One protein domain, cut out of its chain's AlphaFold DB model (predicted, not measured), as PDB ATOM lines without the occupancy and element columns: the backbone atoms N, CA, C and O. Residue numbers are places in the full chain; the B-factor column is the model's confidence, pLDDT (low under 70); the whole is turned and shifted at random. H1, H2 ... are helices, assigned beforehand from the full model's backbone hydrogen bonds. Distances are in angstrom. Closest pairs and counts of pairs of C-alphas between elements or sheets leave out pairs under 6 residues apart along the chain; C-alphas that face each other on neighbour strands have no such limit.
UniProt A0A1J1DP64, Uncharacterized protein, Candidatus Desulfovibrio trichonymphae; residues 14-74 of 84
ATOM      1  N   ALA A  14     141.841 156.641 279.273       91.75
ATOM      2  CA  ALA A  14     142.509 157.100 278.060       91.75
ATOM      3  C   ALA A  14     143.394 156.029 277.399       91.75
ATOM      4  O   ALA A  14     143.523 156.005 276.178       91.75
ATOM      5  N   GLU A  15     144.015 155.139 278.172       91.81
ATOM      6  CA  GLU A  15     144.787 154.018 277.630       91.81
ATOM      7  C   GLU A  15     143.874 152.916 277.099       91.81
ATOM      8  O   GLU A  15     144.110 152.401 276.008       91.81
ATOM      9  N   ARG A  16     142.781 152.620 277.806       90.94
ATOM     10  CA  ARG A  16     141.786 151.635 277.361       90.94
ATOM     11  C   ARG A  16     141.124 152.042 276.046       90.94
ATOM     12  O   ARG A  16     140.978 151.210 275.157       90.94
ATOM     13  N   VAL A  17     140.786 153.323 275.891       94.50
ATOM     14  CA  VAL A  17     140.179 153.869 274.665       94.50
ATOM     15  C   VAL A  17     141.057 153.627 273.431       94.50
ATOM     16  O   VAL A  17     140.542 153.327 272.358       94.50
ATOM     17  N   LYS A  18     142.387 153.655 273.579       94.38
ATOM     18  CA  LYS A  18     143.319 153.389 272.468       94.38
ATOM     19  C   LYS A  18     143.294 151.937 271.989       94.38
ATOM     20  O   LYS A  18     143.634 151.700 270.834       94.38
ATOM     21  N   ALA A  19     142.925 150.992 272.850       92.62
ATOM     22  CA  ALA A  19     142.893 149.566 272.529       92.62
ATOM     23  C   ALA A  19     141.576 149.116 271.872       92.62
ATOM     24  O   ALA A  19     141.553 148.071 271.230       92.62
ATOM     25  N   LEU A  20     140.502 149.896 272.020       94.62
ATOM     26  CA  LEU A  20     139.179 149.584 271.473       94.62
ATOM     27  C   LEU A  20     139.064 149.990 270.003       94.62
ATOM     28  O   LEU A  20     139.637 151.000 269.584       94.62
ATOM     29  N   ALA A  21     138.290 149.245 269.219       96.19
ATOM     30  CA  ALA A  21     137.932 149.599 267.851       96.19
ATOM     31  C   ALA A  21     136.994 150.820 267.804       96.19
ATOM     32  O   ALA A  21     136.357 151.178 268.792       96.19
ATOM     33  N   ASN A  22     136.898 151.472 266.638       96.81
ATOM     34  CA  ASN A  22     136.012 152.632 266.472       96.81
ATOM     35  C   ASN A  22     134.547 152.265 266.759       96.81
ATOM     36  O   ASN A  22     133.855 153.025 267.424       96.81
ATOM     37  N   GLU A  23     134.101 151.097 266.290       97.19
ATOM     38  CA  GLU A  23     132.737 150.598 266.508       97.19
ATOM     39  C   GLU A  23     132.456 150.363 267.996       97.19
ATOM     40  O   GLU A  23     131.452 150.849 268.506       97.19
ATOM     41  N   GLU A  24     133.389 149.729 268.716       95.81
ATOM     42  CA  GLU A  24     133.269 149.510 270.164       95.81
ATOM     43  C   GLU A  24     133.195 150.839 270.933       95.81
ATOM     44  O   GLU A  24     132.380 150.994 271.836       95.81
ATOM     45  N   LEU A  25     134.013 151.835 270.572       96.31
ATOM     46  CA  LEU A  25     133.971 153.156 271.210       96.31
ATOM     47  C   LEU A  25     132.630 153.867 270.998       96.31
ATOM     48  O   LEU A  25     132.119 154.498 271.926       96.31
ATOM     49  N   LEU A  26     132.073 153.771 269.789       96.81
ATOM     50  CA  LEU A  26     130.776 154.356 269.459       96.81
ATOM     51  C   LEU A  26     129.643 153.645 270.203       96.81
ATOM     52  O   LEU A  26     128.797 154.320 270.779       96.81
ATOM     53  N   GLU A  27     129.670 152.313 270.275       97.00
ATOM     54  CA  GLU A  27     128.680 151.527 271.018       97.00
ATOM     55  C   GLU A  27     128.646 151.915 272.504       97.00
ATOM     56  O   GLU A  27     127.573 152.163 273.057       97.00
ATOM     57  N   ILE A  28     129.810 152.045 273.152       94.19
ATOM     58  CA  ILE A  28     129.869 152.427 274.572       94.19
ATOM     59  C   ILE A  28     129.351 153.862 274.770       94.19
ATOM     60  O   ILE A  28     128.618 154.126 275.732       94.19
ATOM     61  N   TRP A  29     129.694 154.795 273.875       95.06
ATOM     62  CA  TRP A  29     129.167 156.162 273.941       95.06
ATOM     63  C   TRP A  29     127.639 156.168 273.798       95.06
ATOM     64  O   TRP A  29     126.951 156.746 274.639       95.06
ATOM     65  N   GLU A  30     127.089 155.464 272.806       95.44
ATOM     66  CA  GLU A  30     125.643 155.370 272.578       95.44
ATOM     67  C   GLU A  30     124.894 154.751 273.762       95.44
ATOM     68  O   GLU A  30     123.840 155.260 274.164       95.44
ATOM     69  N   GLU A  31     125.433 153.678 274.343       95.06
ATOM     70  CA  GLU A  31     124.863 153.041 275.529       95.06
ATOM     71  C   GLU A  31     124.853 154.007 276.715       95.06
ATOM     72  O   GLU A  31     123.832 154.154 277.383       95.06
ATOM     73  N   THR A  32     125.945 154.746 276.928       92.56
ATOM     74  CA  THR A  32     126.028 155.748 278.001       92.56
ATOM     75  C   THR A  32     124.938 156.810 277.841       92.56
ATOM     76  O   THR A  32     124.205 157.086 278.793       92.56
ATOM     77  N   GLN A  33     124.733 157.326 276.624       92.06
ATOM     78  CA  GLN A  33     123.662 158.288 276.328       92.06
ATOM     79  C   GLN A  33     122.257 157.687 276.501       92.06
ATOM     80  O   GLN A  33     121.295 158.386 276.833       92.06
ATOM     81  N   ARG A  34     122.073 156.390 276.228       92.50
ATOM     82  CA  ARG A  34     120.798 155.691 276.458       92.50
ATOM     83  C   ARG A  34     120.510 155.547 277.952       92.50
ATOM     84  O   ARG A  34     119.392 155.841 278.371       92.50
ATOM     85  N   ILE A  35     121.509 155.153 278.739       91.62
ATOM     86  CA  ILE A  35     121.412 155.028 280.196       91.62
ATOM     87  C   ILE A  35     121.116 156.389 280.825       91.62
ATOM     88  O   ILE A  35     120.199 156.490 281.633       91.62
ATOM     89  N   GLU A  36     121.826 157.446 280.429       90.50
ATOM     90  CA  GLU A  36     121.593 158.802 280.946       90.50
ATOM     91  C   GLU A  36     120.147 159.249 280.735       90.50
ATOM     92  O   GLU A  36     119.485 159.709 281.669       90.50
ATOM     93  N   ARG A  37     119.625 159.040 279.522       89.75
ATOM     94  CA  ARG A  37     118.229 159.339 279.194       89.75
ATOM     95  C   ARG A  37     117.260 158.538 280.050       89.75
ATOM     96  O   ARG A  37     116.337 159.141 280.579       89.75
ATOM     97  N   LEU A  38     117.490 157.236 280.228       90.88
ATOM     98  CA  LEU A  38     116.650 156.374 281.064       90.88
ATOM     99  C   LEU A  38     116.617 156.850 282.526       90.88
ATOM    100  O   LEU A  38     115.552 156.948 283.131       90.88
ATOM    101  N   LEU A  39     117.780 157.178 283.093       89.94
ATOM    102  CA  LEU A  39     117.892 157.653 284.475       89.94
ATOM    103  C   LEU A  39     117.217 159.023 284.654       89.94
ATOM    104  O   LEU A  39     116.540 159.258 285.658       89.94
ATOM    105  N   SER A  40     117.335 159.888 283.649       88.00
ATOM    106  CA  SER A  40     116.727 161.220 283.650       88.00
ATOM    107  C   SER A  40     115.209 161.173 283.453       88.00
ATOM    108  O   SER A  40     114.479 161.885 284.143       88.00
ATOM    109  N   SER A  41     114.706 160.338 282.534       85.44
ATOM    110  CA  SER A  41     113.281 160.267 282.187       85.44
ATOM    111  C   SER A  41     112.457 159.484 283.202       85.44
ATOM    112  O   SER A  41     111.402 159.954 283.632       85.44
ATOM    113  N   ASP A  42     112.938 158.306 283.599       81.44
ATOM    114  CA  ASP A  42     112.118 157.332 284.324       81.44
ATOM    115  C   ASP A  42     112.309 157.467 285.833       81.44
ATOM    116  O   ASP A  42     111.355 157.347 286.602       81.44
ATOM    117  N   LEU A  43     113.536 157.771 286.261       83.00
ATOM    118  CA  LEU A  43     113.892 157.880 287.677       83.00
ATOM    119  C   LEU A  43     113.998 159.329 288.164       83.00
ATOM    120  O   LEU A  43     114.168 159.544 289.364       83.00
ATOM    121  N   ARG A  44     113.871 160.315 287.258       82.69
ATOM    122  CA  ARG A  44     114.052 161.753 287.539       82.69
ATOM    123  C   ARG A  44     115.366 162.045 288.265       82.69
ATOM    124  O   ARG A  44     115.435 162.944 289.103       82.69
ATOM    125  N   PHE A  45     116.390 161.248 287.980       82.75
ATOM    126  CA  PHE A  45     117.714 161.458 288.528       82.75
ATOM    127  C   PHE A  45     118.480 162.345 287.555       82.75
ATOM    128  O   PHE A  45     118.684 161.968 286.404       82.75
ATOM    129  N   GLU A  46     118.925 163.511 288.013       76.75
ATOM    130  CA  GLU A  46     119.836 164.345 287.231       76.75
ATOM    131  C   GLU A  46     121.240 163.731 287.292       76.75
ATOM    132  O   GLU A  46     122.037 164.021 288.187       76.75
ATOM    133  N   VAL A  47     121.522 162.802 286.372       74.06
ATOM    134  CA  VAL A  47     122.877 162.285 286.169       74.06
ATOM    135  C   VAL A  47     123.548 163.209 285.180       74.06
ATOM    136  O   VAL A  47     123.071 163.361 284.064       74.06
ATOM    137  N   ASN A  48     124.688 163.765 285.564       71.06
ATOM    138  CA  ASN A  48     125.617 164.329 284.603       71.06
ATOM    139  C   ASN A  48     126.843 163.422 284.598       71.06
ATOM    140  O   ASN A  48     127.658 163.471 285.527       71.06
ATOM    141  N   PHE A  49     126.933 162.518 283.618       76.69
ATOM    142  CA  PHE A  49     128.134 161.699 283.474       76.69
ATOM    143  C   PHE A  49     129.341 162.615 283.237       76.69
ATOM    144  O   PHE A  49     129.213 163.714 282.697       76.69
ATOM    145  N   SER A  50     130.522 162.196 283.704       81.94
ATOM    146  CA  SER A  50     131.710 163.051 283.645       81.94
ATOM    147  C   SER A  50     131.997 163.484 282.197       81.94
ATOM    148  O   SER A  50     132.212 162.611 281.351       81.94
ATOM    149  N   PRO A  51     132.071 164.795 281.893       83.44
ATOM    150  CA  PRO A  51     132.338 165.278 280.536       83.44
ATOM    151  C   PRO A  51     133.716 164.837 280.012       83.44
ATOM    152  O   PRO A  51     133.935 164.749 278.802       83.44
ATOM    153  N   ASP A  52     134.643 164.498 280.911       90.31
ATOM    154  CA  ASP A  52     135.980 164.017 280.557       90.31
ATOM    155  C   ASP A  52     135.953 162.648 279.864       90.31
ATOM    156  O   ASP A  52     136.819 162.354 279.033       90.31
ATOM    157  N   TYR A  53     134.951 161.816 280.167       91.38
ATOM    158  CA  TYR A  53     134.766 160.514 279.529       91.38
ATOM    159  C   TYR A  53     134.471 160.679 278.032       91.38
ATOM    160  O   TYR A  53     135.201 160.153 277.189       91.38
ATOM    161  N   GLU A  54     133.449 161.473 277.703       93.44
ATOM    162  CA  GLU A  54     133.052 161.723 276.317       93.44
ATOM    163  C   GLU A  54     134.181 162.400 275.542       93.44
ATOM    164  O   GLU A  54     134.539 161.965 274.445       93.44
ATOM    165  N   LYS A  55     134.803 163.418 276.147       95.56
ATOM    166  CA  LYS A  55     135.930 164.122 275.537       95.56
ATOM    167  C   LYS A  55     137.063 163.163 275.170       95.56
ATOM    168  O   LYS A  55     137.613 163.270 274.077       95.56
ATOM    169  N   THR A  56     137.388 162.211 276.043       96.31
ATOM    170  CA  THR A  56     138.456 161.233 275.790       96.31
ATOM    171  C   THR A  56     138.138 160.334 274.589       96.31
ATOM    172  O   THR A  56     139.022 160.086 273.771       96.31
ATOM    173  N   ILE A  57     136.885 159.889 274.435       96.06
ATOM    174  CA  ILE A  57     136.454 159.096 273.267       96.06
ATOM    175  C   ILE A  57     136.530 159.928 271.983       96.06
ATOM    176  O   ILE A  57     137.100 159.487 270.984       96.06
ATOM    177  N   VAL A  58     135.982 161.145 272.011       96.75
ATOM    178  CA  VAL A  58     135.943 162.037 270.844       96.75
ATOM    179  C   VAL A  58     137.352 162.406 270.377       96.75
ATOM    180  O   VAL A  58     137.615 162.414 269.171       96.75
ATOM    181  N   ASP A  59     138.263 162.696 271.307       97.69
ATOM    182  CA  ASP A  59     139.647 163.057 270.993       97.69
ATOM    183  C   ASP A  59     140.390 161.896 270.299       97.69
ATOM    184  O   ASP A  59     141.074 162.123 269.296       97.69
ATOM    185  N   GLU A  60     140.209 160.649 270.751       97.88
ATOM    186  CA  GLU A  60     140.810 159.474 270.100       97.88
ATOM    187  C   GLU A  60     140.223 159.223 268.701       97.88
ATOM    188  O   GLU A  60     140.976 159.033 267.743       97.88
ATOM    189  N   LEU A  61     138.895 159.274 268.539       97.62
ATOM    190  CA  LEU A  61     138.249 159.074 267.234       97.62
ATOM    191  C   LEU A  61     138.717 160.112 266.203       97.62
ATOM    192  O   LEU A  61     139.030 159.770 265.060       97.62
ATOM    193  N   ARG A  62     138.846 161.381 266.613       97.38
ATOM    194  CA  ARG A  62     139.403 162.447 265.763       97.38
ATOM    195  C   ARG A  62     140.854 162.174 265.385       97.38
ATOM    196  O   ARG A  62     141.229 162.365 264.226       97.38
ATOM    197  N   LEU A  63     141.671 161.721 266.337       97.19
ATOM    198  CA  LEU A  63     143.069 161.370 266.086       97.19
ATOM    199  C   LEU A  63     143.188 160.244 265.049       97.19
ATOM    200  O   LEU A  63     144.044 160.321 264.163       97.19
ATOM    201  N   ARG A  64     142.328 159.224 265.125       96.12
ATOM    202  CA  ARG A  64     142.290 158.107 264.166       96.12
ATOM    203  C   ARG A  64     141.872 158.559 262.776       96.12
ATOM    204  O   ARG A  64     142.614 158.310 261.830       96.12
ATOM    205  N   ALA A  65     140.792 159.330 262.666       95.25
ATOM    206  CA  ALA A  65     140.347 159.891 261.390       95.25
ATOM    207  C   ALA A  65     141.444 160.742 260.720       95.25
ATOM    208  O   ALA A  65     141.695 160.632 259.519       95.25
ATOM    209  N   PHE A  66     142.166 161.551 261.504       95.44
ATOM    210  CA  PHE A  66     143.304 162.320 261.002       95.44
ATOM    211  C   PHE A  66     144.456 161.421 260.525       95.44
ATOM    212  O   PHE A  66     145.085 161.703 259.502       95.44
ATOM    213  N   ARG A  67     144.764 160.338 261.246       93.25
ATOM    214  CA  ARG A  67     145.809 159.379 260.850       93.25
ATOM    215  C   ARG A  67     145.442 158.636 259.570       93.25
ATOM    216  O   ARG A  67     146.290 158.548 258.689       93.25
ATOM    217  N   GLU A  68     144.203 158.174 259.443       92.12
ATOM    218  CA  GLU A  68     143.684 157.507 258.244       92.12
ATOM    219  C   GLU A  68     143.750 158.430 257.022       92.12
ATOM    220  O   GLU A  68     144.322 158.060 255.996       92.12
ATOM    221  N   GLN A  69     143.296 159.681 257.158       89.00
ATOM    222  CA  GLN A  69     143.370 160.677 256.087       89.00
ATOM    223  C   GLN A  69     144.815 160.952 255.633       89.00
ATOM    224  O   GLN A  69     145.082 161.186 254.453       89.00
ATOM    225  N   ASN A  70     145.769 160.961 256.565       86.62
ATOM    226  CA  ASN A  70     147.175 161.187 256.235       86.62
ATOM    227  C   ASN A  70     147.881 159.937 255.701       86.62
ATOM    228  O   ASN A  70     148.833 160.078 254.933       86.62
ATOM    229  N   ALA A  71     147.447 158.740 256.094       83.19
ATOM    230  CA  ALA A  71     147.931 157.487 255.529       83.19
ATOM    231  C   ALA A  71     147.516 157.369 254.057       83.19
ATOM    232  O   ALA A  71     148.371 157.115 253.211       83.19
ATOM    233  N   ASP A  72     146.255 157.680 253.743       75.44
ATOM    234  CA  ASP A  72     145.732 157.701 252.372       75.44
ATOM    235  C   ASP A  72     146.558 158.626 251.458       75.44
ATOM    236  O   ASP A  72     147.015 158.227 250.387       75.44
ATOM    237  N   ARG A  73     146.893 159.826 251.950       73.12
ATOM    238  CA  ARG A  73     147.735 160.808 251.242       73.12
ATOM    239  C   ARG A  73     149.173 160.365 250.978       73.12
ATOM    240  O   ARG A  73     149.813 160.930 250.094       73.12
ATOM    241  N   ARG A  74     149.712 159.426 251.759       69.25
ATOM    242  CA  ARG A  74     151.090 158.927 251.605       69.25
ATOM    243  C   ARG A  74     151.184 157.706 250.691       69.25
ATOM    244  O   ARG A  74     152.297 157.253 250.432       69.25
TER     245      ARG A  74
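Overview. This is residues 14 to 74 of the 84 residues of an uncharacterized protein of Candidatus Desulfovibrio trichonymphae (UniProt A0A1J1DP64). The short helix H1 sits on H3 near the place where two long helices, H2 and H3, come together in a loose, staggered helical hairpin. H2 meets H3 with residues 22 to 29 alone and runs on away from that contact; residues 43 to 50 fold back to H3, whose residues 66 to 73 stick out with Arg 74 at the opposite end. The printed part has 61 residues with three named helices, in the order H1, H2, H3, and no named strand; its class is all helix. It is loose, with a radius of gyration of the C-alphas of 14.8 A, and a rod spanning 52 by 17 by 17 A.

Arrangement. H1, residues 14 to 19, is close to but not clearly touching H2, residues 22 to 42; their closest C-alphas, those of Val 17 and Leu 25, are 7.1 A apart. H1 touches H3, residues 51 to 73, which meets it with residues 56 to 60 alone; the closest C-alphas, those of Ala 14 and Thr 56, are 6.2 A apart. These two run the same way at a steep tilt of 44 degrees. H2 and H3 form a helical hairpin and touch, their closest C-alphas, those of Leu 25 and Ile 57, being 6.8 A apart. They run opposite ways at a shallow tilt of 27 degrees, and H3 touches H2 with residues 54 to 61 alone. In H2 and H3 every O i to N i+4 pair is within hydrogen-bond range; in H1 0 of 2 are, beside 2 of 3 O i to N i+3 pairs.

Along the chain. H1 begins at C-alpha 14, (142.509, 157.100, 278.060), and is 9.4 A long. H2 is 30.2 A long and ends at C-alpha 42, (112.118, 157.332, 284.324). H3 is 33.4 A long and ends at C-alpha 73, (147.735, 160.808, 251.242).

Size, cuts and confidence. The two C-alphas farthest apart, those of Leu 43 and Arg 74, are 51.8 A apart. The printed part has no cut; the link from H1 to H2 is tight and that from H2 to H3 short. Mean pLDDT of the printed part is 90.2, and residue 74 is under 70.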